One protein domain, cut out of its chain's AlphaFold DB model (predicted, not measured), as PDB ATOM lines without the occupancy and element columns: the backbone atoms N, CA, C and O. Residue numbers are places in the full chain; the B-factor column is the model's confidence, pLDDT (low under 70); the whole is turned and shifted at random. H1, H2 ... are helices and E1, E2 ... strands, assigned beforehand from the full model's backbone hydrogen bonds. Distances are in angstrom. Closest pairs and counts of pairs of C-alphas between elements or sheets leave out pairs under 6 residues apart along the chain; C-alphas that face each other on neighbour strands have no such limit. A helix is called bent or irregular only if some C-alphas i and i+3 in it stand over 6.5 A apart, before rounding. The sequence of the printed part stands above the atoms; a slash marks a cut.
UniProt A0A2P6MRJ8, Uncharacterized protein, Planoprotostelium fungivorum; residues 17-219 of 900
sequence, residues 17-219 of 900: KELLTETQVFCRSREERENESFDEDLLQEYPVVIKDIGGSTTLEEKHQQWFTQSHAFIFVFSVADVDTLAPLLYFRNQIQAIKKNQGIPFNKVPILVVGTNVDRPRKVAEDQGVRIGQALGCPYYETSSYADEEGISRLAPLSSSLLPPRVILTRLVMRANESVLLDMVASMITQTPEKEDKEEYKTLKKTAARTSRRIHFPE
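Overview. This is residues 17 to 219 of the 900 residues of an uncharacterized protein of Planoprotostelium fungivorum (UniProt A0A2P6MRJ8). A small sheet of three parallel strands, in the order E1 E2 E3, lies between helices, with H3 and H4 over one face and residues 165 to 176 of the long helix H6 over the other. H6 runs on well past the sheet, and H7 folds back along it as a two-helix arm that makes the longest axis, while residues 34 to 41 stick out as a loop. The printed part has 203 residues, with seven named helices and three named strands in the order H1 H2 E1 H3 E2 H4 E3 H5 H6 H7; the class is mostly helix. The whole is compact, with a radius of gyration of the C-alphas of 19.3 A and spans of 61 by 44 by 30 A.

Along the chain. Find C-alpha 73 at (183.360, 174.105, 219.401), where E1, residues 73 to 78, begins; E2 is residues 111 to 116 and E3 residues 140 to 142. H3, residues 82 to 101, is 31.1 A long, and H4 is residues 126 to 136. From C-alpha 165 at (186.418, 184.244, 210.415), H6 runs 39.2 A to residue 191. H7, residues 198 to 216, runs 27.3 A to C-alpha 216 at (167.055, 172.026, 213.997). H1 is residues 17 to 27. H2, residues 57 to 69, and H5, residues 149 to 158, are irregular: C-alphas 58 and 61 are 8.2 A apart, C-alphas 154 and 157 7.2 A.

Arrangement. Look first at inner strand E2: N 114 is 2.8 A from O 75 of E1, and N 141 of E3 is 2.9 A from O 113, both within hydrogen-bond range. E1, H3, E2 and E2, H4, E3 are strand-helix-strand units, parallel neighbour strands joined through a helix, with right-handed crossovers. Three layers result from helices on both faces: H3 is over E1 at a height of 8.8 A and H4 over E2 and E3 at 8.6 A, with H6 on the opposite face over E2 at 9.5 A. H6 and H7 form a helical hairpin, closest at the C-alphas of Leu 182 and Ala 208, 6.5 A. H1, H6 and H7 are an up and down bundle, each running against the one before; H1 only just touches H7, with 3 pairs of C-alphas within 8 A, the closest Cys 27 and Thr 211, 7.2 A. H2 touches H3 at a steep tilt of 46 degrees, closest at the C-alphas of Phe 67 and Ile 95, 6.2 A. H5 touches no helix and is not on the sheet. Each O i to N i+4 pair is within hydrogen-bond range in H1, H4 and H6, against 7 of 9 in H2, 11 of 16 in H3, 4 of 6 in H5 and 14 of 15 in H7.

Size, cuts and confidence. The two C-alphas farthest apart, Pro 121 and Lys 195, are 63.0 A apart. The printed part has no cut, and its long link is H1 to H2, 29 residues. Look for pLDDT under 70 at residues 17 to 44, 194 to 197 and 211 to 219.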
ATOM      1  N   LYS A  17     158.885 189.088 231.332       63.66
ATOM      2  CA  LYS A  17     158.634 190.038 230.241       63.66
ATOM      3  C   LYS A  17     159.904 190.598 229.580       63.66
ATOM      4  O   LYS A  17     159.924 190.759 228.357       63.66
ATOM      5  N   GLU A  18     160.961 190.876 230.348       65.25
ATOM      6  CA  GLU A  18     162.259 191.313 229.802       65.25
ATOM      7  C   GLU A  18     162.897 190.185 228.977       65.25
ATOM      8  O   GLU A  18     163.221 190.387 227.809       65.25
ATOM      9  N   LEU A  19     162.956 188.967 229.533       58.84
ATOM     10  CA  LEU A  19     163.454 187.769 228.839       58.84
ATOM     11  C   LEU A  19     162.614 187.403 227.602       58.84
ATOM     12  O   LEU A  19     163.160 186.970 226.583       58.84
ATOM     13  N   LEU A  20     161.292 187.602 227.649       58.28
ATOM     14  CA  LEU A  20     160.411 187.443 226.488       58.28
ATOM     15  C   LEU A  20     160.717 188.466 225.384       58.28
ATOM     16  O   LEU A  20     160.756 188.083 224.215       58.28
ATOM     17  N   THR A  21     160.956 189.732 225.735       65.00
ATOM     18  CA  THR A  21     161.329 190.792 224.779       65.00
ATOM     19  C   THR A  21     162.693 190.507 224.144       65.00
ATOM     20  O   THR A  21     162.808 190.489 222.920       65.00
ATOM     21  N   GLU A  22     163.697 190.181 224.957       60.03
ATOM     22  CA  GLU A  22     165.051 189.797 224.536       60.03
ATOM     23  C   GLU A  22     165.027 188.597 223.568       60.03
ATOM     24  O   GLU A  22     165.585 188.648 222.468       60.03
ATOM     25  N   THR A  23     164.269 187.547 223.911       57.78
ATOM     26  CA  THR A  23     164.073 186.368 223.050       57.78
ATOM     27  C   THR A  23     163.353 186.721 221.743       57.78
ATOM     28  O   THR A  23     163.685 186.173 220.688       57.78
ATOM     29  N   GLN A  24     162.379 187.638 221.773       60.59
ATOM     30  CA  GLN A  24     161.662 188.088 220.574       60.59
ATOM     31  C   GLN A  24     162.558 188.899 219.633       60.59
ATOM     32  O   GLN A  24     162.552 188.616 218.434       60.59
ATOM     33  N   VAL A  25     163.364 189.833 220.150       59.59
ATOM     34  CA  VAL A  25     164.369 190.584 219.371       59.59
ATOM     35  C   VAL A  25     165.358 189.620 218.714       59.59
ATOM     36  O   VAL A  25     165.577 189.686 217.502       59.59
ATOM     37  N   PHE A  26     165.876 188.644 219.469       53.91
ATOM     38  CA  PHE A  26     166.775 187.619 218.931       53.91
ATOM     39  C   PHE A  26     166.126 186.803 217.795       53.91
ATOM     40  O   PHE A  26     166.799 186.402 216.841       53.91
ATOM     41  N   CYS A  27     164.808 186.593 217.861       48.91
ATOM     42  CA  CYS A  27     164.037 185.796 216.911       48.91
ATOM     43  C   CYS A  27     163.591 186.528 215.628       48.91
ATOM     44  O   CYS A  27     163.125 185.841 214.713       48.91
ATOM     45  N   ARG A  28     163.751 187.854 215.499       64.06
ATOM     46  CA  ARG A  28     163.387 188.613 214.278       64.06
ATOM     47  C   ARG A  28     164.145 188.140 213.023       64.06
ATOM     48  O   ARG A  28     165.156 187.428 213.123       64.06
ATOM     49  N   SER A  29     163.666 188.480 211.827       50.47
ATOM     50  CA  SER A  29     164.401 188.241 210.569       50.47
ATOM     51  C   SER A  29     165.648 189.138 210.459       50.47
ATOM     52  O   SER A  29     166.026 189.807 211.423       50.47
ATOM     53  N   ARG A  30     166.355 189.101 209.323       41.91
ATOM     54  CA  ARG A  30     167.470 190.027 209.058       41.91
ATOM     55  C   ARG A  30     166.951 191.388 208.587       41.91
ATOM     56  O   ARG A  30     167.370 192.411 209.111       41.91
ATOM     57  N   GLU A  31     165.994 191.373 207.664       42.75
ATOM     58  CA  GLU A  31     165.361 192.560 207.075       42.75
ATOM     59  C   GLU A  31     164.612 193.390 208.139       42.75
ATOM     60  O   GLU A  31     164.617 194.616 208.087       42.75
ATOM     61  N   GLU A  32     164.062 192.737 209.171       51.78
ATOM     62  CA  GLU A  32     163.478 193.390 210.359       51.78
ATOM     63  C   GLU A  32     164.503 194.119 211.250       51.78
ATOM     64  O   GLU A  32     164.109 194.997 212.008       51.78
ATOM     65  N   ARG A  33     165.797 193.765 211.202       54.59
ATOM     66  CA  ARG A  33     166.847 194.381 212.045       54.59
ATOM     67  C   ARG A  33     167.558 195.544 211.367       54.59
ATOM     68  O   ARG A  33     168.079 196.411 212.049       54.59
ATOM     69  N   GLU A  34     167.606 195.552 210.038       46.94
ATOM     70  CA  GLU A  34     168.320 196.575 209.261       46.94
ATOM     71  C   GLU A  34     167.487 197.868 209.066       46.94
ATOM     72  O   GLU A  34     167.969 198.807 208.440       46.94
ATOM     73  N   ASN A  35     166.264 197.936 209.621       43.97
ATOM     74  CA  ASN A  35     165.314 199.052 209.458       43.97
ATOM     75  C   ASN A  35     164.862 199.747 210.765       43.97
ATOM     76  O   ASN A  35     164.175 200.765 210.691       43.97
ATOM     77  N   GLU A  36     165.214 199.237 211.949       45.50
ATOM     78  CA  GLU A  36     164.937 199.902 213.235       45.50
ATOM     79  C   GLU A  36     166.216 200.553 213.787       45.50
ATOM     80  O   GLU A  36     167.315 200.015 213.640       45.50
ATOM     81  N   SER A  37     166.085 201.707 214.447       41.53
ATOM     82  CA  SER A  37     167.192 202.322 215.183       41.53
ATOM     83  C   SER A  37     167.563 201.442 216.377       41.53
ATOM     84  O   SER A  37     166.776 201.329 217.318       41.53
ATOM     85  N   PHE A  38     168.744 200.824 216.337       47.56
ATOM     86  CA  PHE A  38     169.253 200.030 217.453       47.56
ATOM     87  C   PHE A  38     169.444 200.902 218.695       47.56
ATOM     88  O   PHE A  38     170.156 201.902 218.658       47.56
ATOM     89  N   ASP A  39     168.817 200.483 219.788       46.91
ATOM     90  CA  ASP A  39     169.008 201.052 221.115       46.91
ATOM     91  C   ASP A  39     170.332 200.501 221.675       46.91
ATOM     92  O   ASP A  39     170.425 199.311 221.995       46.91
ATOM     93  N   GLU A  40     171.397 201.314 221.690       53.16
ATOM     94  CA  GLU A  40     172.751 200.841 222.040       53.16
ATOM     95  C   GLU A  40     172.831 200.323 223.489       53.16
ATOM     96  O   GLU A  40     173.596 199.396 223.761       53.16
ATOM     97  N   ASP A  41     171.959 200.808 224.380       51.50
ATOM     98  CA  ASP A  41     171.816 200.346 225.769       51.50
ATOM     99  C   ASP A  41     171.385 198.862 225.889       51.50
ATOM    100  O   ASP A  41     171.502 198.262 226.961       51.50
ATOM    101  N   LEU A  42     170.925 198.230 224.798       54.50
ATOM    102  CA  LEU A  42     170.598 196.796 224.736       54.50
ATOM    103  C   LEU A  42     171.746 195.908 224.213       54.50
ATOM    104  O   LEU A  42     171.581 194.686 224.116       54.50
ATOM    105  N   LEU A  43     172.916 196.467 223.885       55.12
ATOM    106  CA  LEU A  43     174.072 195.704 223.400       55.12
ATOM    107  C   LEU A  43     174.790 194.962 224.542       55.12
ATOM    108  O   LEU A  43     175.838 195.381 225.029       55.12
ATOM    109  N   GLN A  44     174.254 193.807 224.947       68.94
ATOM    110  CA  GLN A  44     174.927 192.942 225.919       68.94
ATOM    111  C   GLN A  44     176.265 192.416 225.364       68.94
ATOM    112  O   GLN A  44     176.301 191.580 224.456       68.94
ATOM    113  N   GLU A  45     177.379 192.858 225.953       76.81
ATOM    114  CA  GLU A  45     178.706 192.311 225.666       76.81
ATOM    115  C   GLU A  45     178.835 190.858 226.158       76.81
ATOM    116  O   GLU A  45     178.475 190.522 227.290       76.81
ATOM    117  N   TYR A  46     179.409 189.989 225.320       75.12
ATOM    118  CA  TYR A  46     179.690 188.590 225.658       75.12
ATOM    119  C   TYR A  46     181.209 188.333 225.654       75.12
ATOM    120  O   TYR A  46     181.819 188.345 224.581       75.12
ATOM    121  N   PRO A  47     181.850 188.065 226.809       82.75
ATOM    122  CA  PRO A  47     183.286 187.797 226.872       82.75
ATOM    123  C   PRO A  47     183.624 186.406 226.304       82.75
ATOM    124  O   PRO A  47     183.435 185.377 226.954       82.75
ATOM    125  N   VAL A  48     184.151 186.364 225.076       85.88
ATOM    126  CA  VAL A  48     184.489 185.113 224.375       85.88
ATOM    127  C   VAL A  48     185.908 184.645 224.719       85.88
ATOM    128  O   VAL A  48     186.896 185.172 224.210       85.88
ATOM    129  N   VAL A  49     186.022 183.596 225.539       90.75
ATOM    130  CA  VAL A  49     187.309 182.940 225.838       90.75
ATOM    131  C   VAL A  49     187.613 181.869 224.787       90.75
ATOM    132  O   VAL A  49     187.144 180.735 224.881       90.75
ATOM    133  N   ILE A  50     188.419 182.222 223.785       92.62
ATOM    134  CA  ILE A  50     188.890 181.287 222.755       92.62
ATOM    135  C   ILE A  50     190.049 180.444 223.310       92.62
ATOM    136  O   ILE A  50     190.992 180.974 223.897       92.62
ATOM    137  N   LYS A  51     189.997 179.126 223.089       92.50
ATOM    138  CA  LYS A  51     191.112 178.198 223.319       92.50
ATOM    139  C   LYS A  51     191.471 177.525 222.000       92.50
ATOM    140  O   LYS A  51     190.667 176.759 221.478       92.50
ATOM    141  N   ASP A  52     192.660 177.820 221.488       92.06
ATOM    142  CA  ASP A  52     193.265 177.051 220.399       92.06
ATOM    143  C   ASP A  52     193.837 175.733 220.951       92.06
ATOM    144  O   ASP A  52     194.313 175.680 222.090       92.06
ATOM    145  N   ILE A  53     193.723 174.654 220.177       87.31
ATOM    146  CA  ILE A  53     193.953 173.278 220.630       87.31
ATOM    147  C   ILE A  53     194.777 172.539 219.578       87.31
ATOM    148  O   ILE A  53     194.263 172.053 218.574       87.31
ATOM    149  N   GLY A  54     196.080 172.419 219.841       76.88
ATOM    150  CA  GLY A  54     196.992 171.661 218.989       76.88
ATOM    151  C   GLY A  54     196.596 170.182 218.902       76.88
ATOM    152  O   GLY A  54     196.426 169.516 219.927       76.88
ATOM    153  N   GLY A  55     196.500 169.662 217.677       71.06
ATOM    154  CA  GLY A  55     196.056 168.296 217.364       71.06
ATOM    155  C   GLY A  55     197.043 167.169 217.700       71.06
ATOM    156  O   GLY A  55     197.065 166.159 217.006       71.06
ATOM    157  N   SER A  56     197.887 167.328 218.724       74.50
ATOM    158  CA  SER A  56     198.769 166.257 219.201       74.50
ATOM    159  C   SER A  56     198.058 165.399 220.248       74.50
ATOM    160  O   SER A  56     197.540 165.923 221.233       74.50
ATOM    161  N   THR A  57     198.125 164.077 220.085       71.44
ATOM    162  CA  THR A  57     197.676 163.083 221.079       71.44
ATOM    163  C   THR A  57     198.416 163.199 222.418       71.44
ATOM    164  O   THR A  57     197.893 162.803 223.451       71.44
ATOM    165  N   THR A  58     199.590 163.842 222.458       77.56
ATOM    166  CA  THR A  58     200.310 164.138 223.718       77.56
ATOM    167  C   THR A  58     199.585 165.124 224.650       77.56
ATOM    168  O   THR A  58     200.082 165.422 225.736       77.56
ATOM    169  N   LEU A  59     198.425 165.656 224.243       78.69
ATOM    170  CA  LEU A  59     197.648 166.651 224.985       78.69
ATOM    171  C   LEU A  59     196.270 166.141 225.451       78.69
ATOM    172  O   LEU A  59     195.496 166.946 225.963       78.69
ATOM    173  N   GLU A  60     195.967 164.842 225.334       79.50
ATOM    174  CA  GLU A  60     194.643 164.262 225.647       79.50
ATOM    175  C   GLU A  60     194.103 164.625 227.046       79.50
ATOM    176  O   GLU A  60     192.941 165.017 227.179       79.50
ATOM    177  N   GLU A  61     194.942 164.606 228.089       82.12
ATOM    178  CA  GLU A  61     194.551 165.025 229.449       82.12
ATOM    179  C   GLU A  61     194.090 166.495 229.508       82.12
ATOM    180  O   GLU A  61     193.176 166.860 230.254       82.12
ATOM    181  N   LYS A  62     194.699 167.360 228.688       86.06
ATOM    182  CA  LYS A  62     194.338 168.779 228.582       86.06
ATOM    183  C   LYS A  62     193.114 168.967 227.692       86.06
ATOM    184  O   LYS A  62     192.263 169.788 228.028       86.06
ATOM    185  N   HIS A  63     192.970 168.178 226.622       88.94
ATOM    186  CA  HIS A  63     191.745 168.129 225.811       88.94
ATOM    187  C   HIS A  63     190.533 167.806 226.690       88.94
ATOM    188  O   HIS A  63     189.552 168.543 226.649       88.94
ATOM    189  N   GLN A  64     190.636 166.804 227.573       90.25
ATOM    190  CA  GLN A  64     189.598 166.461 228.554       90.25
ATOM    191  C   GLN A  64     189.183 167.677 229.402       90.25
ATOM    192  O   GLN A  64     187.993 168.001 229.482       90.25
ATOM    193  N   GLN A  65     190.143 168.393 230.001       92.75
ATOM    194  CA  GLN A  65     189.867 169.588 230.809       92.75
ATOM    195  C   GLN A  65     189.236 170.717 229.976       92.75
ATOM    196  O   GLN A  65     188.282 171.366 230.415       92.75
ATOM    197  N   TRP A  66     189.749 170.968 228.772       94.25
ATOM    198  CA  TRP A  66     189.278 172.051 227.912       94.25
ATOM    199  C   TRP A  66     187.876 171.773 227.373       94.25
ATOM    200  O   TRP A  66     187.008 172.628 227.514       94.25
ATOM    201  N   PHE A  67     187.609 170.571 226.866       95.25
ATOM    202  CA  PHE A  67     186.295 170.162 226.362       95.25
ATOM    203  C   PHE A  67     185.235 170.088 227.472       95.25
ATOM    204  O   PHE A  67     184.065 170.395 227.231       95.25
ATOM    205  N   THR A  68     185.633 169.766 228.708       94.88
ATOM    206  CA  THR A  68     184.767 169.879 229.897       94.88
ATOM    207  C   THR A  68     184.313 171.331 230.106       94.88
ATOM    208  O   THR A  68     183.127 171.573 230.318       94.88
ATOM    209  N   GLN A  69     185.231 172.297 229.981       94.38
ATOM    210  CA  GLN A  69     184.981 173.731 230.199       94.38
ATOM    211  C   GLN A  69     184.380 174.479 228.991       94.38
ATOM    212  O   GLN A  69     183.844 175.569 229.166       94.38
ATOM    213  N   SER A  70     184.489 173.952 227.768       95.50
ATOM    214  CA  SER A  70     184.004 174.637 226.561       95.50
ATOM    215  C   SER A  70     182.480 174.594 226.426       95.50
ATOM    216  O   SER A  70     181.868 173.526 226.512       95.50
ATOM    217  N   HIS A  71     181.881 175.752 226.139       93.75
ATOM    218  CA  HIS A  71     180.452 175.896 225.829       93.75
ATOM    219  C   HIS A  71     180.117 175.618 224.356       93.75
ATOM    220  O   HIS A  71     178.976 175.300 224.051       93.75
ATOM    221  N   ALA A  72     181.092 175.744 223.452       95.75
ATOM    222  CA  ALA A  72     180.931 175.605 222.006       95.75
ATOM    223  C   ALA A  72     182.254 175.165 221.352       95.75
ATOM    224  O   ALA A  72     183.318 175.310 221.961       95.75
ATOM    225  N   PHE A  73     182.198 174.644 220.122       96.25
ATOM    226  CA  PHE A  73     183.360 174.105 219.401       96.25
ATOM    227  C   PHE A  73     183.374 174.510 217.920       96.25
ATOM    228  O   PHE A  73     182.332 174.599 217.272       96.25
ATOM    229  N   ILE A  74     184.575 174.693 217.365       96.62
ATOM    230  CA  ILE A  74     184.806 174.873 215.927       96.62
ATOM    231  C   ILE A  74     185.699 173.727 215.453       96.62
ATOM    232  O   ILE A  74     186.801 173.544 215.966       96.62
ATOM    233  N   PHE A  75     185.226 172.953 214.483       96.31
ATOM    234  CA  PHE A  75     185.979 171.879 213.840       96.31
ATOM    235  C   PHE A  75     186.608 172.411 212.555       96.31
ATOM    236  O   PHE A  75     185.936 172.518 211.532       96.31
ATOM    237  N   VAL A  76     187.886 172.781 212.629       96.25
ATOM    238  CA  VAL A  76     188.638 173.339 211.499       96.25
ATOM    239  C   VAL A  76     189.403 172.229 210.779       96.25
ATOM    240  O   VAL A  76     190.116 171.458 211.419       96.25
ATOM    241  N   PHE A  77     189.296 172.182 209.453       96.69
ATOM    242  CA  PHE A  77     190.127 171.349 208.581       96.69
ATOM    243  C   PHE A  77     190.587 172.157 207.363       96.69
ATOM    244  O   PHE A  77     189.958 173.151 207.010       96.69
ATOM    245  N   SER A  78     191.670 171.753 206.704       97.12
ATOM    246  CA  SER A  78     192.167 172.416 205.493       97.12
ATOM    247  C   SER A  78     191.484 171.847 204.249       97.12
ATOM    248  O   SER A  78     191.625 170.657 203.962       97.12
ATOM    249  N   VAL A  79     190.815 172.675 203.439       97.75
ATOM    250  CA  VAL A  79     190.268 172.211 202.145       97.75
ATOM    251  C   VAL A  79     191.370 171.814 201.161       97.75
ATOM    252  O   VAL A  79     191.104 171.115 200.187       97.75
ATOM    253  N   ALA A  80     192.614 172.221 201.424       97.31
ATOM    254  CA  ALA A  80     193.805 171.825 200.684       97.31
ATOM    255  C   ALA A  80     194.502 170.579 201.266       97.31
ATOM    256  O   ALA A  80     195.551 170.189 200.752       97.31
ATOM    257  N   ASP A  81     193.968 169.939 202.320       97.06
ATOM    258  CA  ASP A  81     194.590 168.745 202.895       97.06
ATOM    259  C   ASP A  81     193.615 167.728 203.516       97.06
ATOM    260  O   ASP A  81     193.103 167.911 204.620       97.06
ATOM    261  N   VAL A  82     193.386 166.618 202.801       96.56
ATOM    262  CA  VAL A  82     192.382 165.586 203.135       96.56
ATOM    263  C   VAL A  82     192.650 164.926 204.489       96.56
ATOM    264  O   VAL A  82     191.707 164.642 205.224       96.56
ATOM    265  N   ASP A  83     193.918 164.743 204.861       94.69
ATOM    266  CA  ASP A  83     194.306 164.071 206.107       94.69
ATOM    267  C   ASP A  83     193.820 164.835 207.355       94.69
ATOM    268  O   ASP A  83     193.551 164.234 208.397       94.69
ATOM    269  N   THR A  84     193.586 166.149 207.233       94.69
ATOM    270  CA  THR A  84     193.011 166.979 208.307       94.69
ATOM    271  C   THR A  84     191.531 166.684 208.601       94.69
ATOM    272  O   THR A  84     191.013 167.145 209.618       94.69
ATOM    273  N   LEU A  85     190.852 165.872 207.779       93.38
ATOM    274  CA  LEU A  85     189.486 165.403 208.041       93.38
ATOM    275  C   LEU A  85     189.420 164.282 209.086       93.38
ATOM    276  O   LEU A  85     188.452 164.212 209.847       93.38
ATOM    277  N   ALA A  86     190.418 163.394 209.140       88.31
ATOM    278  CA  ALA A  86     190.366 162.209 209.999       88.31
ATOM    279  C   ALA A  86     190.277 162.540 211.511       88.31
ATOM    280  O   ALA A  86     189.451 161.927 212.198       88.31
ATOM    281  N   PRO A  87     191.009 163.544 212.050       90.00
ATOM    282  CA  PRO A  87     190.886 163.949 213.453       90.00
ATOM    283  C   PRO A  87     189.499 164.472 213.857       90.00
ATOM    284  O   PRO A  87     189.155 164.414 215.037       90.00
ATOM    285  N   LEU A  88     188.670 164.952 212.919       91.75
ATOM    286  CA  LEU A  88     187.356 165.520 213.252       91.75
ATOM    287  C   LEU A  88     186.421 164.481 213.887       91.75
ATOM    288  O   LEU A  88     185.688 164.796 214.824       91.75
ATOM    289  N   LEU A  89     186.467 163.231 213.412       89.31
ATOM    290  CA  LEU A  89     185.674 162.133 213.972       89.31
ATOM    291  C   LEU A  89     186.178 161.714 215.360       89.31
ATOM    292  O   LEU A  89     185.367 161.432 216.242       89.31
ATOM    293  N   TYR A  90     187.496 161.735 215.577       90.38
ATOM    294  CA  TYR A  90     188.103 161.502 216.889       90.38
ATOM    295  C   TYR A  90     187.633 162.563 217.902       90.38
ATOM    296  O   TYR A  90     187.038 162.214 218.925       90.38
ATOM    297  N   PHE A  91     187.780 163.856 217.582       91.81
ATOM    298  CA  PHE A  91     187.367 164.938 218.482       91.81
ATOM    299  C   PHE A  91     185.852 164.968 218.708       91.81
ATOM    300  O   PHE A  91     185.416 165.180 219.840       91.81
ATOM    301  N   ARG A  92     185.035 164.678 217.682       93.19
ATOM    302  CA  ARG A  92     183.581 164.500 217.836       93.19
ATOM    303  C   ARG A  92     183.259 163.463 218.907       93.19
ATOM    304  O   ARG A  92     182.489 163.757 219.817       93.19
ATOM    305  N   ASN A  93     183.851 162.274 218.809       92.94
ATOM    306  CA  ASN A  93     183.570 161.169 219.721       92.94
ATOM    307  C   ASN A  93     184.046 161.482 221.151       92.94
ATOM    308  O   ASN A  93     183.325 161.207 222.112       92.94
ATOM    309  N   GLN A  94     185.210 162.125 221.296       92.75
ATOM    310  CA  GLN A  94     185.752 162.560 222.587       92.75
ATOM    311  C   GLN A  94     184.849 163.617 223.253       92.75
ATOM    312  O   GLN A  94     184.438 163.451 224.402       92.75
ATOM    313  N   ILE A  95     184.445 164.661 222.518       94.69
ATOM    314  CA  ILE A  95     183.514 165.691 223.010       94.69
ATOM    315  C   ILE A  95     182.144 165.076 223.329       94.69
ATOM    316  O   ILE A  95     181.558 165.404 224.358       94.69
ATOM    317  N   GLN A  96     181.646 164.150 222.505       95.44
ATOM    318  CA  GLN A  96     180.388 163.443 222.754       95.44
ATOM    319  C   GLN A  96     180.424 162.634 224.056       95.44
ATOM    320  O   GLN A  96     179.460 162.695 224.819       95.44
ATOM    321  N   ALA A  97     181.518 161.926 224.347       95.12
ATOM    322  CA  ALA A  97     181.687 161.214 225.612       95.12
ATOM    323  C   ALA A  97     181.710 162.179 226.813       95.12
ATOM    324  O   ALA A  97     180.979 161.981 227.782       95.12
ATOM    325  N   ILE A  98     182.483 163.266 226.724       95.06
ATOM    326  CA  ILE A  98     182.612 164.264 227.799       95.06
ATOM    327  C   ILE A  98     181.280 164.965 228.073       95.06
ATOM    328  O   ILE A  98     180.852 165.044 229.222       95.06
ATOM    329  N   LYS A  99     180.590 165.446 227.032       94.81
ATOM    330  CA  LYS A  99     179.311 166.149 227.188       94.81
ATOM    331  C   LYS A  99     178.194 165.215 227.659       94.81
ATOM    332  O   LYS A  99     177.447 165.602 228.555       94.81
ATOM    333  N   LYS A 100     178.168 163.954 227.203       94.75
ATOM    334  CA  LYS A 100     177.280 162.918 227.760       94.75
ATOM    335  C   LYS A 100     177.512 162.716 229.264       94.75
ATOM    336  O   LYS A 100     176.541 162.634 230.008       94.75
ATOM    337  N   ASN A 101     178.766 162.702 229.720       94.75
ATOM    338  CA  ASN A 101     179.098 162.590 231.146       94.75
ATOM    339  C   ASN A 101     178.723 163.850 231.958       94.75
ATOM    340  O   ASN A 101     178.530 163.753 233.164       94.75
ATOM    341  N   GLN A 102     178.562 165.010 231.311       94.56
ATOM    342  CA  GLN A 102     177.969 166.222 231.900       94.56
ATOM    343  C   GLN A 102     176.425 166.235 231.848       94.56
ATOM    344  O   GLN A 102     175.815 167.234 232.216       94.56
ATOM    345  N   GLY A 103     175.776 165.173 231.353       95.12
ATOM    346  CA  GLY A 103     174.325 165.135 231.120       95.12
ATOM    347  C   GLY A 103     173.852 165.954 229.909       95.12
ATOM    348  O   GLY A 103     172.652 166.028 229.650       95.12
ATOM    349  N   ILE A 104     174.772 166.548 229.142       92.12
ATOM    350  CA  ILE A 104     174.472 167.387 227.978       92.12
ATOM    351  C   ILE A 104     174.390 166.487 226.731       92.12
ATOM    352  O   ILE A 104     175.410 165.926 226.311       92.12
ATOM    353  N   PRO A 105     173.212 166.327 226.098       91.25
ATOM    354  CA  PRO A 105     173.094 165.531 224.884       91.25
ATOM    355  C   PRO A 105     173.804 166.240 223.721       91.25
ATOM    356  O   PRO A 105     173.713 167.456 223.562       91.25
ATOM    357  N   PHE A 106     174.520 165.479 222.890       91.75
ATOM    358  CA  PHE A 106     175.453 166.038 221.901       91.75
ATOM    359  C   PHE A 106     174.798 166.984 220.877       91.75
ATOM    360  O   PHE A 106     175.432 167.929 220.427       91.75
ATOM    361  N   ASN A 107     173.513 166.798 220.564       89.31
ATOM    362  CA  ASN A 107     172.751 167.678 219.669       89.31
ATOM    363  C   ASN A 107     172.401 169.060 220.265       89.31
ATOM    364  O   ASN A 107     171.940 169.924 219.522       89.31
ATOM    365  N   LYS A 108     172.605 169.278 221.573       90.38
ATOM    366  CA  LYS A 108     172.586 170.614 222.197       90.38
ATOM    367  C   LYS A 108     173.950 171.305 222.176       90.38
ATOM    368  O   LYS A 108     174.025 172.494 222.458       90.38
ATOM    369  N   VAL A 109     175.034 170.592 221.870       93.75
ATOM    370  CA  VAL A 109     176.380 171.176 221.868       93.75
ATOM    371  C   VAL A 109     176.529 172.065 220.623       93.75
ATOM    372  O   VAL A 109     176.406 171.557 219.507       93.75
ATOM    373  N   PRO A 110     176.808 173.376 220.756       94.81
ATOM    374  CA  PRO A 110     177.031 174.252 219.612       94.81
ATOM    375  C   PRO A 110     178.348 173.889 218.917       94.81
ATOM    376  O   PRO A 110     179.435 174.097 219.460       94.81
ATOM    377  N   ILE A 111     178.246 173.341 217.705       95.19
ATOM    378  CA  ILE A 111     179.384 172.980 216.852       95.19
ATOM    379  C   ILE A 111     179.211 173.637 215.477       95.19
ATOM    380  O   ILE A 111     178.098 173.692 214.945       95.19
ATOM    381  N   LEU A 112     180.317 174.110 214.899       96.69
ATOM    382  CA  LEU A 112     180.453 174.483 213.485       96.69
ATOM    383  C   LEU A 112     181.585 173.668 212.846       96.69
ATOM    384  O   LEU A 112     182.574 173.380 213.520       96.69
ATOM    385  N   VAL A 113     181.481 173.361 211.552       97.31
ATOM    386  CA  VAL A 113     182.603 172.832 210.753       97.31
ATOM    387  C   VAL A 113     183.113 173.928 209.824       97.31
ATOM    388  O   VAL A 113     182.311 174.631 209.211       97.31
ATOM    389  N   VAL A 114     184.434 174.079 209.723       97.94
ATOM    390  CA  VAL A 114     185.088 175.129 208.936       97.94
ATOM    391  C   VAL A 114     186.162 174.534 208.029       97.94
ATOM    392  O   VAL A 114     187.196 174.067 208.509       97.94
ATOM    393  N   GLY A 115     185.941 174.607 206.718       97.88
ATOM    394  CA  GLY A 115     186.973 174.372 205.711       97.88
ATOM    395  C   GLY A 115     187.846 175.617 205.556       97.88
ATOM    396  O   GLY A 115     187.442 176.580 204.907       97.88
ATOM    397  N   THR A 116     189.031 175.629 206.164       96.94
ATOM    398  CA  THR A 116     190.013 176.709 206.000       96.94
ATOM    399  C   THR A 116     190.898 176.495 204.768       96.94
ATOM    400  O   THR A 116     190.921 175.419 204.172       96.94
ATOM    401  N   ASN A 117     191.670 177.518 204.412       96.12
ATOM    402  CA  ASN A 117     192.598 177.553 203.283       96.12
ATOM    403  C   ASN A 117     191.971 177.424 201.882       96.12
ATOM    404  O   ASN A 117     192.574 176.830 200.988       96.12
ATOM    405  N   VAL A 118     190.812 178.056 201.647       96.12
ATOM    406  CA  VAL A 118     190.264 178.225 200.279       96.12
ATOM    407  C   VAL A 118     191.164 179.053 199.345       96.12
ATOM    408  O   VAL A 118     190.983 179.022 198.134       96.12
ATOM    409  N   ASP A 119     192.157 179.763 199.894       92.94
ATOM    410  CA  ASP A 119     193.243 180.435 199.162       92.94
ATOM    411  C   ASP A 119     194.221 179.471 198.458       92.94
ATOM    412  O   ASP A 119     195.120 179.921 197.747       92.94
ATOM    413  N   ARG A 120     194.081 178.152 198.655       92.81
ATOM    414  CA  ARG A 120     195.024 177.129 198.179       92.81
ATOM    415  C   ARG A 120     194.353 176.101 197.264       92.81
ATOM    416  O   ARG A 120     193.142 175.906 197.356       92.81
ATOM    417  N   PRO A 121     195.127 175.385 196.420       94.12
ATOM    418  CA  PRO A 121     194.610 174.290 195.601       94.12
ATOM    419  C   PRO A 121     193.818 173.270 196.428       94.12
ATOM    420  O   PRO A 121     194.337 172.630 197.345       94.12
ATOM    421  N   ARG A 122     192.530 173.152 196.103       96.31
ATOM    422  CA  ARG A 122     191.535 172.388 196.856       96.31
ATOM    423  C   ARG A 122     191.703 170.880 196.625       96.31
ATOM    424  O   ARG A 122     191.642 170.421 195.489       96.31
ATOM    425  N   LYS A 123     191.828 170.106 197.710       97.38
ATOM    426  CA  LYS A 123     191.721 168.632 197.729       97.38
ATOM    427  C   LYS A 123     190.360 168.130 198.243       97.38
ATOM    428  O   LYS A 123     189.974 167.014 197.918       97.38
ATOM    429  N   VAL A 124     189.648 168.927 199.048       96.88
ATOM    430  CA  VAL A 124     188.328 168.604 199.627       96.88
ATOM    431  C   VAL A 124     187.261 169.499 198.996       96.88
ATOM    432  O   VAL A 124     187.304 170.726 199.131       96.88
ATOM    433  N   ALA A 125     186.308 168.895 198.289       97.19
ATOM    434  CA  ALA A 125     185.240 169.617 197.596       97.19
ATOM    435  C   ALA A 125     184.269 170.314 198.577       97.19
ATOM    436  O   ALA A 125     184.071 169.833 199.694       97.19
ATOM    437  N   GLU A 126     183.648 171.435 198.181       96.62
ATOM    438  CA  GLU A 126     182.707 172.165 199.057       96.62
ATOM    439  C   GLU A 126     181.541 171.254 199.479       96.62
ATOM    440  O   GLU A 126     181.199 171.174 200.657       96.62
ATOM    441  N   ASP A 127     180.990 170.476 198.545       96.44
ATOM    442  CA  ASP A 127     179.915 169.517 198.804       96.44
ATOM    443  C   ASP A 127     180.353 168.354 199.719       96.44
ATOM    444  O   ASP A 127     179.534 167.786 200.442       96.44
ATOM    445  N   GLN A 128     181.641 167.998 199.724       96.31
ATOM    446  CA  GLN A 128     182.210 167.038 200.669       96.31
ATOM    447  C   GLN A 128     182.261 167.645 202.078       96.31
ATOM    448  O   GLN A 128     181.855 166.987 203.035       96.31
ATOM    449  N   GLY A 129     182.667 168.912 202.206       96.12
ATOM    450  CA  GLY A 129     182.612 169.662 203.464       96.12
ATOM    451  C   GLY A 129     181.185 169.827 204.004       96.12
ATOM    452  O   GLY A 129     180.929 169.538 205.176       96.12
ATOM    453  N   VAL A 130     180.224 170.169 203.136       96.06
ATOM    454  CA  VAL A 130     178.788 170.227 203.469       96.06
ATOM    455  C   VAL A 130     178.279 168.871 203.964       96.06
ATOM    456  O   VAL A 130     177.633 168.811 205.011       96.06
ATOM    457  N   ARG A 131     178.606 167.771 203.268       95.44
ATOM    458  CA  ARG A 131     178.237 166.405 203.688       95.44
ATOM    459  C   ARG A 131     178.857 166.017 205.035       95.44
ATOM    460  O   ARG A 131     178.198 165.348 205.829       95.44
ATOM    461  N   ILE A 132     180.077 166.465 205.331       94.38
ATOM    462  CA  ILE A 132     180.739 166.243 206.628       94.38
ATOM    463  C   ILE A 132     180.031 167.020 207.746       94.38
ATOM    464  O   ILE A 132     179.736 166.434 208.787       94.38
ATOM    465  N   GLY A 133     179.666 168.288 207.524       93.75
ATOM    466  CA  GLY A 133     178.825 169.047 208.458       93.75
ATOM    467  C   GLY A 133     177.489 168.346 208.737       93.75
ATOM    468  O   GLY A 133     177.149 168.076 209.891       93.75
ATOM    469  N   GLN A 134     176.775 167.947 207.680       93.25
ATOM    470  CA  GLN A 134     175.509 167.208 207.782       93.25
ATOM    471  C   GLN A 134     175.650 165.906 208.592       93.25
ATOM    472  O   GLN A 134     174.856 165.670 209.501       93.25
ATOM    473  N   ALA A 135     176.680 165.093 208.329       89.44
ATOM    474  CA  ALA A 135     176.945 163.845 209.058       89.44
ATOM    475  C   ALA A 135     177.327 164.061 210.539       89.44
ATOM    476  O   ALA A 135     177.103 163.188 211.389       89.44
ATOM    477  N   LEU A 136     177.896 165.224 210.863       88.31
ATOM    478  CA  LEU A 136     178.224 165.631 212.230       88.31
ATOM    479  C   LEU A 136     177.039 166.279 212.969       88.31
ATOM    480  O   LEU A 136     177.022 166.236 214.200       88.31
ATOM    481  N   GLY A 137     176.029 166.777 212.244       89.62
ATOM    482  CA  GLY A 137     174.837 167.447 212.780       89.62
ATOM    483  C   GLY A 137     174.958 168.974 212.874       89.62
ATOM    484  O   GLY A 137     174.185 169.613 213.589       89.62
ATOM    485  N   CYS A 138     175.926 169.574 212.181       93.88
ATOM    486  CA  CYS A 138     176.275 170.992 212.279       93.88
ATOM    487  C   CYS A 138     176.464 171.643 210.894       93.88
ATOM    488  O   CYS A 138     176.752 170.959 209.912       93.88
ATOM    489  N   PRO A 139     176.273 172.968 210.761       95.00
ATOM    490  CA  PRO A 139     176.489 173.645 209.490       95.00
ATOM    491  C   PRO A 139     177.983 173.696 209.148       95.00
ATOM    492  O   PRO A 139     178.845 173.809 210.028       95.00
ATOM    493  N   TYR A 140     178.252 173.641 207.848       97.44
ATOM    494  CA  TYR A 140     179.565 173.836 207.254       97.44
ATOM    495  C   TYR A 140     179.712 175.277 206.765       97.44
ATOM    496  O   TYR A 140     178.772 175.824 206.186       97.44
ATOM    497  N   TYR A 141     180.890 175.857 206.976       97.62
ATOM    498  CA  TYR A 141     181.334 177.106 206.367       97.62
ATOM    499  C   TYR A 141     182.751 176.939 205.823       97.62
ATOM    500  O   TYR A 141     183.485 176.041 206.231       97.62
ATOM    501  N   GLU A 142     183.162 177.834 204.934       97.56
ATOM    502  CA  GLU A 142     184.540 177.913 204.458       97.56
ATOM    503  C   GLU A 142     185.171 179.254 204.816       97.56
ATOM    504  O   GLU A 142     184.472 180.232 205.084       97.56
ATOM    505  N   THR A 143     186.500 179.300 204.875       97.12
ATOM    506  CA  THR A 143     187.238 180.516 205.222       97.12
ATOM    507  C   THR A 143     188.685 180.485 204.726       97.12
ATOM    508  O   THR A 143     189.202 179.456 204.286       97.12
ATOM    509  N   SER A 144     189.363 181.622 204.826       94.69
ATOM    510  CA  SER A 144     190.814 181.724 204.686       94.69
ATOM    511  C   SER A 144     191.373 182.501 205.873       94.69
ATOM    512  O   SER A 144     190.761 183.456 206.343       94.69
ATOM    513  N   SER A 145     192.545 182.088 206.354       88.75
ATOM    514  CA  SER A 145     193.340 182.834 207.336       88.75
ATOM    515  C   SER A 145     194.341 183.807 206.697       88.75
ATOM    516  O   SER A 145     195.021 184.529 207.422       88.75
ATOM    517  N   TYR A 146     194.445 183.819 205.362       87.38
ATOM    518  CA  TYR A 146     195.336 184.699 204.593       87.38
ATOM    519  C   TYR A 146     194.592 185.831 203.883       87.38
ATOM    520  O   TYR A 146     195.180 186.881 203.640       87.38
ATOM    521  N   ALA A 147     193.319 185.624 203.543       83.00
ATOM    522  CA  ALA A 147     192.478 186.657 202.961       83.00
ATOM    523  C   ALA A 147     191.805 187.506 204.054       83.00
ATOM    524  O   ALA A 147     191.222 186.979 205.002       83.00
ATOM    525  N   ASP A 148     191.867 188.824 203.889       81.94
ATOM    526  CA  ASP A 148     191.061 189.799 204.622       81.94
ATOM    527  C   ASP A 148     189.614 189.842 204.090       81.94
ATOM    528  O   ASP A 148     189.229 189.056 203.223       81.94
ATOM    529  N   GLU A 149     188.768 190.738 204.609       78.06
ATOM    530  CA  GLU A 149     187.358 190.820 204.187       78.06
ATOM    531  C   GLU A 149     187.211 191.177 202.688       78.06
ATOM    532  O   GLU A 149     186.276 190.704 202.033       78.06
ATOM    533  N   GLU A 150     188.169 191.908 202.099       76.50
ATOM    534  CA  GLU A 150     188.201 192.153 200.652       76.50
ATOM    535  C   GLU A 150     188.647 190.904 199.875       76.50
ATOM    536  O   GLU A 150     187.989 190.501 198.916       76.50
ATOM    537  N   GLY A 151     189.720 190.235 200.302       78.50
ATOM    538  CA  GLY A 151     190.190 188.987 199.708       78.50
ATOM    539  C   GLY A 151     189.138 187.877 199.763       78.50
ATOM    540  O   GLY A 151     188.926 187.181 198.775       78.50
ATOM    541  N   ILE A 152     188.406 187.758 200.872       79.25
ATOM    542  CA  ILE A 152     187.279 186.831 201.020       79.25
ATOM    543  C   ILE A 152     186.135 187.209 200.069       79.25
ATOM    544  O   ILE A 152     185.557 186.323 199.442       79.25
ATOM    545  N   SER A 153     185.870 188.502 199.857       80.62
ATOM    546  CA  SER A 153     184.904 188.956 198.845       80.62
ATOM    547  C   SER A 153     185.342 188.605 197.414       80.62
ATOM    548  O   SER A 153     184.509 188.217 196.597       80.62
ATOM    549  N   ARG A 154     186.647 188.658 197.112       77.56
ATOM    550  CA  ARG A 154     187.213 188.212 195.821       77.56
ATOM    551  C   ARG A 154     187.164 186.685 195.643       77.56
ATOM    552  O   ARG A 154     187.086 186.216 194.511       77.56
ATOM    553  N   LEU A 155     187.207 185.919 196.736       80.56
ATOM    554  CA  LEU A 155     187.152 184.449 196.749       80.56
ATOM    555  C   LEU A 155     185.714 183.890 196.787       80.56
ATOM    556  O   LEU A 155     185.527 182.703 196.529       80.56
ATOM    557  N   ALA A 156     184.695 184.719 197.044       80.62
ATOM    558  CA  ALA A 156     183.282 184.314 197.093       80.62
ATOM    559  C   ALA A 156     182.763 183.542 195.854       80.62
ATOM    560  O   ALA A 156     181.955 182.632 196.036       80.62
ATOM    561  N   PRO A 157     183.231 183.786 194.610       86.56
ATOM    562  CA  PRO A 157     182.850 182.961 193.457       86.56
ATOM    563  C   PRO A 157     183.330 181.498 193.512       86.56
ATOM    564  O   PRO A 157     182.883 180.692 192.700       86.56
ATOM    565  N   LEU A 158     184.247 181.146 194.424       78.69
ATOM    566  CA  LEU A 158     184.829 179.802 194.552       78.69
ATOM    567  C   LEU A 158     184.109 178.902 195.572       78.69
ATOM    568  O   LEU A 158     184.473 177.728 195.695       78.69
ATOM    569  N   SER A 159     183.168 179.448 196.353       87.25
ATOM    570  CA  SER A 159     182.465 178.710 197.407       87.25
ATOM    571  C   SER A 159     181.230 179.453 197.912       87.25
ATOM    572  O   SER A 159     181.324 180.596 198.360       87.25
ATOM    573  N   SER A 160     180.077 178.781 197.915       90.19
ATOM    574  CA  SER A 160     178.829 179.341 198.467       90.19
ATOM    575  C   SER A 160     178.824 179.405 200.002       90.19
ATOM    576  O   SER A 160     178.066 180.166 200.605       90.19
ATOM    577  N   SER A 161     179.695 178.616 200.633       92.19
ATOM    578  CA  SER A 161     179.841 178.467 202.082       92.19
ATOM    579  C   SER A 161     180.849 179.448 202.699       92.19
ATOM    580  O   SER A 161     181.024 179.449 203.921       92.19
ATOM    581  N   LEU A 162     181.535 180.258 201.884       93.94
ATOM    582  CA  LEU A 162     182.636 181.123 202.312       93.94
ATOM    583  C   LEU A 162     182.175 182.297 203.192       93.94
ATOM    584  O   LEU A 162     181.304 183.078 202.813       93.94
ATOM    585  N   LEU A 163     182.811 182.461 204.357       91.56
ATOM    586  CA  LEU A 163     182.567 183.554 205.301       91.56
ATOM    587  C   LEU A 163     183.871 184.066 205.948       91.56
ATOM    588  O   LEU A 163     184.793 183.279 206.191       91.56
ATOM    589  N   PRO A 164     183.942 185.358 206.330       91.00
ATOM    590  CA  PRO A 164     185.015 185.871 207.180       91.00
ATOM    591  C   PRO A 164     185.077 185.154 208.540       91.00
ATOM    592  O   PRO A 164     184.020 184.899 209.132       91.00
ATOM    593  N   PRO A 165     186.275 184.904 209.112       89.44
ATOM    594  CA  PRO A 165     186.418 184.244 210.415       89.44
ATOM    595  C   PRO A 165     185.614 184.918 211.538       89.44
ATOM    596  O   PRO A 165     185.023 184.239 212.378       89.44
ATOM    597  N   ARG A 166     185.513 186.256 211.505       87.38
ATOM    598  CA  ARG A 166     184.686 187.056 212.423       87.38
ATOM    599  C   ARG A 166     183.206 186.663 212.352       87.38
ATOM    600  O   ARG A 166     182.593 186.436 213.388       87.38
ATOM    601  N   VAL A 167     182.651 186.518 211.146       88.81
ATOM    602  CA  VAL A 167     181.239 186.150 210.925       88.81
ATOM    603  C   VAL A 167     180.967 184.708 211.364       88.81
ATOM    604  O   VAL A 167     179.920 184.434 211.950       88.81
ATOM    605  N   ILE A 168     181.917 183.794 211.140       91.56
ATOM    606  CA  ILE A 168     181.833 182.407 211.630       91.56
ATOM    607  C   ILE A 168     181.788 182.386 213.166       91.56
ATOM    608  O   ILE A 168     180.917 181.731 213.742       91.56
ATOM    609  N   LEU A 169     182.661 183.148 213.834       89.50
ATOM    610  CA  LEU A 169     182.665 183.259 215.295       89.50
ATOM    611  C   LEU A 169     181.364 183.881 215.830       89.50
ATOM    612  O   LEU A 169     180.780 183.341 216.768       89.50
ATOM    613  N   THR A 170     180.851 184.948 215.206       86.88
ATOM    614  CA  THR A 170     179.548 185.536 215.564       86.88
ATOM    615  C   THR A 170     178.418 184.505 215.459       86.88
ATOM    616  O   THR A 170     177.616 184.386 216.384       86.88
ATOM    617  N   ARG A 171     178.379 183.693 214.391       89.75
ATOM    618  CA  ARG A 171     177.385 182.612 214.235       89.75
ATOM    619  C   ARG A 171     177.518 181.515 215.300       89.75
ATOM    620  O   ARG A 171     176.499 180.952 215.699       89.75
ATOM    621  N   LEU A 172     178.729 181.227 215.790       91.69
ATOM    622  CA  LEU A 172     178.937 180.307 216.917       91.69
ATOM    623  C   LEU A 172     178.380 180.887 218.223       91.69
ATOM    624  O   LEU A 172     177.631 180.203 218.917       91.69
ATOM    625  N   VAL A 173     178.723 182.140 218.542       87.94
ATOM    626  CA  VAL A 173     178.280 182.825 219.770       87.94
ATOM    627  C   VAL A 173     176.757 182.945 219.800       87.94
ATOM    628  O   VAL A 173     176.144 182.612 220.810       87.94
ATOM    629  N   MET A 174     176.131 183.310 218.676       85.69
ATOM    630  CA  MET A 174     174.670 183.324 218.559       85.69
ATOM    631  C   MET A 174     174.058 181.953 218.879       85.69
ATOM    632  O   MET A 174     173.161 181.883 219.711       85.69
ATOM    633  N   ARG A 175     174.574 180.860 218.299       87.44
ATOM    634  CA  ARG A 175     174.084 179.493 218.566       87.44
ATOM    635  C   ARG A 175     174.321 179.018 220.003       87.44
ATOM    636  O   ARG A 175     173.510 178.267 220.539       87.44
ATOM    637  N   ALA A 176     175.418 179.439 220.631       86.62
ATOM    638  CA  ALA A 176     175.668 179.157 222.042       86.62
ATOM    639  C   ALA A 176     174.641 179.872 222.935       86.62
ATOM    640  O   ALA A 176     174.024 179.236 223.790       86.62
ATOM    641  N   ASN A 177     174.386 181.155 222.669       84.12
ATOM    642  CA  ASN A 177     173.391 181.943 223.392       84.12
ATOM    643  C   ASN A 177     171.959 181.425 223.148       84.12
ATOM    644  O   ASN A 177     171.191 181.338 224.101       84.12
ATOM    645  N   GLU A 178     171.610 180.990 221.928       83.62
ATOM    646  CA  GLU A 178     170.333 180.313 221.636       83.62
ATOM    647  C   GLU A 178     170.119 179.072 222.517       83.62
ATOM    648  O   GLU A 178     169.020 178.874 223.037       83.62
ATOM    649  N   SER A 179     171.157 178.247 222.718       79.69
ATOM    650  CA  SER A 179     171.058 177.063 223.581       79.69
ATOM    651  C   SER A 179     170.899 177.434 225.056       79.69
ATOM    652  O   SER A 179     170.080 176.828 225.743       79.69
ATOM    653  N   VAL A 180     171.643 178.433 225.544       80.19
ATOM    654  CA  VAL A 180     171.541 178.903 226.939       80.19
ATOM    655  C   VAL A 180     170.164 179.514 227.211       80.19
ATOM    656  O   VAL A 180     169.532 179.158 228.202       80.19
ATOM    657  N   LEU A 181     169.656 180.363 226.311       77.12
ATOM    658  CA  LEU A 181     168.318 180.950 226.422       77.12
ATOM    659  C   LEU A 181     167.221 179.878 226.384       77.12
ATOM    660  O   LEU A 181     166.274 179.952 227.164       77.12
ATOM    661  N   LEU A 182     167.347 178.853 225.532       78.25
ATOM    662  CA  LEU A 182     166.400 177.735 225.512       78.25
ATOM    663  C   LEU A 182     166.420 176.912 226.802       78.25
ATOM    664  O   LEU A 182     165.350 176.530 227.272       78.25
ATOM    665  N   ASP A 183     167.590 176.655 227.386       77.38
ATOM    666  CA  ASP A 183     167.693 175.907 228.642       77.38
ATOM    667  C   ASP A 183     167.234 176.735 229.854       77.38
ATOM    668  O   ASP A 183     166.568 176.197 230.741       77.38
ATOM    669  N   MET A 184     167.459 178.054 229.853       77.12
ATOM    670  CA  MET A 184     166.845 178.978 230.816       77.12
ATOM    671  C   MET A 184     165.317 178.983 230.697       77.12
ATOM    672  O   MET A 184     164.628 178.764 231.691       77.12
ATOM    673  N   VAL A 185     164.770 179.167 229.490       76.19
ATOM    674  CA  VAL A 185     163.317 179.169 229.251       76.19
ATOM    675  C   VAL A 185     162.691 177.812 229.590       76.19
ATOM    676  O   VAL A 185     161.612 177.778 230.174       76.19
ATOM    677  N   ALA A 186     163.361 176.695 229.294       78.94
ATOM    678  CA  ALA A 186     162.902 175.367 229.698       78.94
ATOM    679  C   ALA A 186     162.875 175.213 231.229       78.94
ATOM    680  O   ALA A 186     161.882 174.728 231.769       78.94
ATOM    681  N   SER A 187     163.917 175.682 231.923       80.38
ATOM    682  CA  SER A 187     163.984 175.689 233.390       80.38
ATOM    683  C   SER A 187     162.851 176.522 234.002       80.38
ATOM    684  O   SER A 187     162.111 176.020 234.847       80.38
ATOM    685  N   MET A 188     162.617 177.741 233.500       75.94
ATOM    686  CA  MET A 188     161.498 178.585 233.943       75.94
ATOM    687  C   MET A 188     160.142 177.916 233.674       75.94
ATOM    688  O   MET A 188     159.329 177.827 234.583       75.94
ATOM    689  N   ILE A 189     159.925 177.325 232.490       79.19
ATOM    690  CA  ILE A 189     158.706 176.555 232.168       79.19
ATOM    691  C   ILE A 189     158.482 175.369 233.131       79.19
ATOM    692  O   ILE A 189     157.332 175.000 233.362       79.19
ATOM    693  N   THR A 190     159.539 174.775 233.699       80.75
ATOM    694  CA  THR A 190     159.417 173.722 234.732       80.75
ATOM    695  C   THR A 190     159.249 174.247 236.162       80.75
ATOM    696  O   THR A 190     158.864 173.473 237.035       80.75
ATOM    697  N   GLN A 191     159.530 175.528 236.414       79.31
ATOM    698  CA  GLN A 191     159.442 176.158 237.738       79.31
ATOM    699  C   GLN A 191     158.172 177.006 237.915       79.31
ATOM    700  O   GLN A 191     157.668 177.113 239.030       79.31
ATOM    701  N   THR A 192     157.625 177.582 236.841       74.94
ATOM    702  CA  THR A 192     156.358 178.327 236.861       74.94
ATOM    703  C   THR A 192     155.171 177.363 237.013       74.94
ATOM    704  O   THR A 192     154.960 176.522 236.134       74.94
ATOM    705  N   PRO A 193     154.354 177.465 238.078       74.44
ATOM    706  CA  PRO A 193     153.172 176.622 238.232       74.44
ATOM    707  C   PRO A 193     152.080 177.020 237.225       74.44
ATOM    708  O   PRO A 193     151.723 178.191 237.139       74.44
ATOM    709  N   GLU A 194     151.451 176.056 236.534       66.06
ATOM    710  CA  GLU A 194     150.421 176.288 235.481       66.06
ATOM    711  C   GLU A 194     149.123 177.010 235.947       66.06
ATOM    712  O   GLU A 194     148.141 177.117 235.201       66.06
ATOM    713  N   LYS A 195     149.083 177.477 237.198       63.16
ATOM    714  CA  LYS A 195     147.988 178.257 237.788       63.16
ATOM    715  C   LYS A 195     148.216 179.768 237.695       63.16
ATOM    716  O   LYS A 195     147.229 180.498 237.706       63.16
ATOM    717  N   GLU A 196     149.463 180.219 237.578       57.72
ATOM    718  CA  GLU A 196     149.819 181.636 237.473       57.72
ATOM    719  C   GLU A 196     150.125 181.984 236.006       57.72
ATOM    720  O   GLU A 196     150.875 181.291 235.327       57.72
ATOM    721  N   ASP A 197     149.421 183.004 235.511       69.25
ATOM    722  CA  ASP A 197     149.354 183.501 234.128       69.25
ATOM    723  C   ASP A 197     149.449 182.475 232.969       69.25
ATOM    724  O   ASP A 197     150.474 182.255 232.312       69.25
ATOM    725  N   LYS A 198     148.293 181.875 232.649       74.25
ATOM    726  CA  LYS A 198     148.153 180.890 231.566       74.25
ATOM    727  C   LYS A 198     148.499 181.431 230.175       74.25
ATOM    728  O   LYS A 198     148.880 180.624 229.324       74.25
ATOM    729  N   GLU A 199     148.350 182.730 229.899       75.56
ATOM    730  CA  GLU A 199     148.679 183.282 228.576       75.56
ATOM    731  C   GLU A 199     150.171 183.594 228.440       75.56
ATOM    732  O   GLU A 199     150.746 183.338 227.376       75.56
ATOM    733  N   GLU A 200     150.841 184.038 229.508       72.62
ATOM    734  CA  GLU A 200     152.297 184.206 229.478       72.62
ATOM    735  C   GLU A 200     152.999 182.837 229.362       72.62
ATOM    736  O   GLU A 200     153.830 182.644 228.467       72.62
ATOM    737  N   TYR A 201     152.557 181.824 230.122       75.25
ATOM    738  CA  TYR A 201     153.039 180.437 230.001       75.25
ATOM    739  C   TYR A 201     152.828 179.847 228.590       75.25
ATOM    740  O   TYR A 201     153.753 179.275 228.001       75.25
ATOM    741  N   LYS A 202     151.644 180.036 227.981       79.44
ATOM    742  CA  LYS A 202     151.399 179.683 226.565       79.44
ATOM    743  C   LYS A 202     152.359 180.408 225.622       79.44
ATOM    744  O   LYS A 202     152.840 179.804 224.662       79.44
ATOM    745  N   THR A 203     152.635 181.685 225.875       78.94
ATOM    746  CA  THR A 203     153.487 182.530 225.027       78.94
ATOM    747  C   THR A 203     154.950 182.090 225.088       78.94
ATOM    748  O   THR A 203     155.567 181.926 224.032       78.94
ATOM    749  N   LEU A 204     155.479 181.763 226.270       73.25
ATOM    750  CA  LEU A 204     156.793 181.124 226.434       73.25
ATOM    751  C   LEU A 204     156.865 179.776 225.716       73.25
ATOM    752  O   LEU A 204     157.741 179.576 224.876       73.25
ATOM    753  N   LYS A 205     155.901 178.879 225.957       77.38
ATOM    754  CA  LYS A 205     155.845 177.538 225.342       77.38
ATOM    755  C   LYS A 205     155.784 177.617 223.807       77.38
ATOM    756  O   LYS A 205     156.467 176.861 223.116       77.38
ATOM    757  N   LYS A 206     155.042 178.588 223.260       80.19
ATOM    758  CA  LYS A 206     154.949 178.908 221.821       80.19
ATOM    759  C   LYS A 206     156.230 179.537 221.261       80.19
ATOM    760  O   LYS A 206     156.565 179.279 220.105       80.19
ATOM    761  N   THR A 207     156.941 180.336 222.054       73.94
ATOM    762  CA  THR A 207     158.199 180.995 221.660       73.94
ATOM    763  C   THR A 207     159.353 179.998 221.648       73.94
ATOM    764  O   THR A 207     159.969 179.815 220.602       73.94
ATOM    765  N   ALA A 208     159.549 179.236 222.726       70.12
ATOM    766  CA  ALA A 208     160.508 178.132 222.778       70.12
ATOM    767  C   ALA A 208     160.284 177.130 221.628       70.12
ATOM    768  O   ALA A 208     161.215 176.780 220.903       70.12
ATOM    769  N   ALA A 209     159.027 176.747 221.367       71.69
ATOM    770  CA  ALA A 209     158.678 175.859 220.258       71.69
ATOM    771  C   ALA A 209     158.882 176.468 218.853       71.69
ATOM    772  O   ALA A 209     158.865 175.715 217.877       71.69
ATOM    773  N   ARG A 210     159.066 177.791 218.718       70.38
ATOM    774  CA  ARG A 210     159.519 178.446 217.477       70.38
ATOM    775  C   ARG A 210     161.046 178.424 217.386       70.38
ATOM    776  O   ARG A 210     161.568 177.967 216.371       70.38
ATOM    777  N   THR A 211     161.744 178.828 218.446       65.69
ATOM    778  CA  THR A 211     163.215 178.873 218.508       65.69
ATOM    779  C   THR A 211     163.831 177.494 218.249       65.69
ATOM    780  O   THR A 211     164.627 177.348 217.322       65.69
ATOM    781  N   SER A 212     163.375 176.440 218.938       64.44
ATOM    782  CA  SER A 212     163.898 175.076 218.745       64.44
ATOM    783  C   SER A 212     163.712 174.537 217.318       64.44
ATOM    784  O   SER A 212     164.559 173.792 216.825       64.44
ATOM    785  N   ARG A 213     162.646 174.940 216.603       66.94
ATOM    786  CA  ARG A 213     162.455 174.560 215.186       66.94
ATOM    787  C   ARG A 213     163.486 175.222 214.270       66.94
ATOM    788  O   ARG A 213     163.899 174.599 213.296       66.94
ATOM    789  N   ARG A 214     163.901 176.458 214.576       63.66
ATOM    790  CA  ARG A 214     164.893 177.214 213.791       63.66
ATOM    791  C   ARG A 214     166.291 176.601 213.908       63.66
ATOM    792  O   ARG A 214     166.976 176.464 212.902       63.66
ATOM    793  N   ILE A 215     166.670 176.157 215.109       56.78
ATOM    794  CA  ILE A 215     167.970 175.512 215.369       56.78
ATOM    795  C   ILE A 215     168.096 174.177 214.618       56.78
ATOM    796  O   ILE A 215     169.165 173.869 214.090       56.78
ATOM    797  N   HIS A 216     167.022 173.382 214.563       51.28
ATOM    798  CA  HIS A 216     167.055 172.026 213.997       51.28
ATOM    799  C   HIS A 216     166.831 171.944 212.473       51.28
ATOM    800  O   HIS A 216     167.180 170.922 211.891       51.28
ATOM    801  N   PHE A 217     166.302 172.980 211.804       45.19
ATOM    802  CA  PHE A 217     166.110 172.985 210.340       45.19
ATOM    803  C   PHE A 217     166.383 174.364 209.689       45.19
ATOM    804  O   PHE A 217     165.444 175.122 209.433       45.19
ATOM    805  N   PRO A 218     167.643 174.678 209.318       46.75
ATOM    806  CA  PRO A 218     167.982 175.875 208.529       46.75
ATOM    807  C   PRO A 218     167.657 175.739 207.023       46.75
ATOM    808  O   PRO A 218     167.795 176.682 206.252       46.75
ATOM    809  N   GLU A 219     167.225 174.559 206.575       41.72
ATOM    810  CA  GLU A 219     167.215 174.129 205.167       41.72
ATOM    811  C   GLU A 219     166.212 174.862 204.236       41.72
ATOM    812  O   GLU A 219     166.148 174.582 203.036       41.72
TER     813      GLU A 219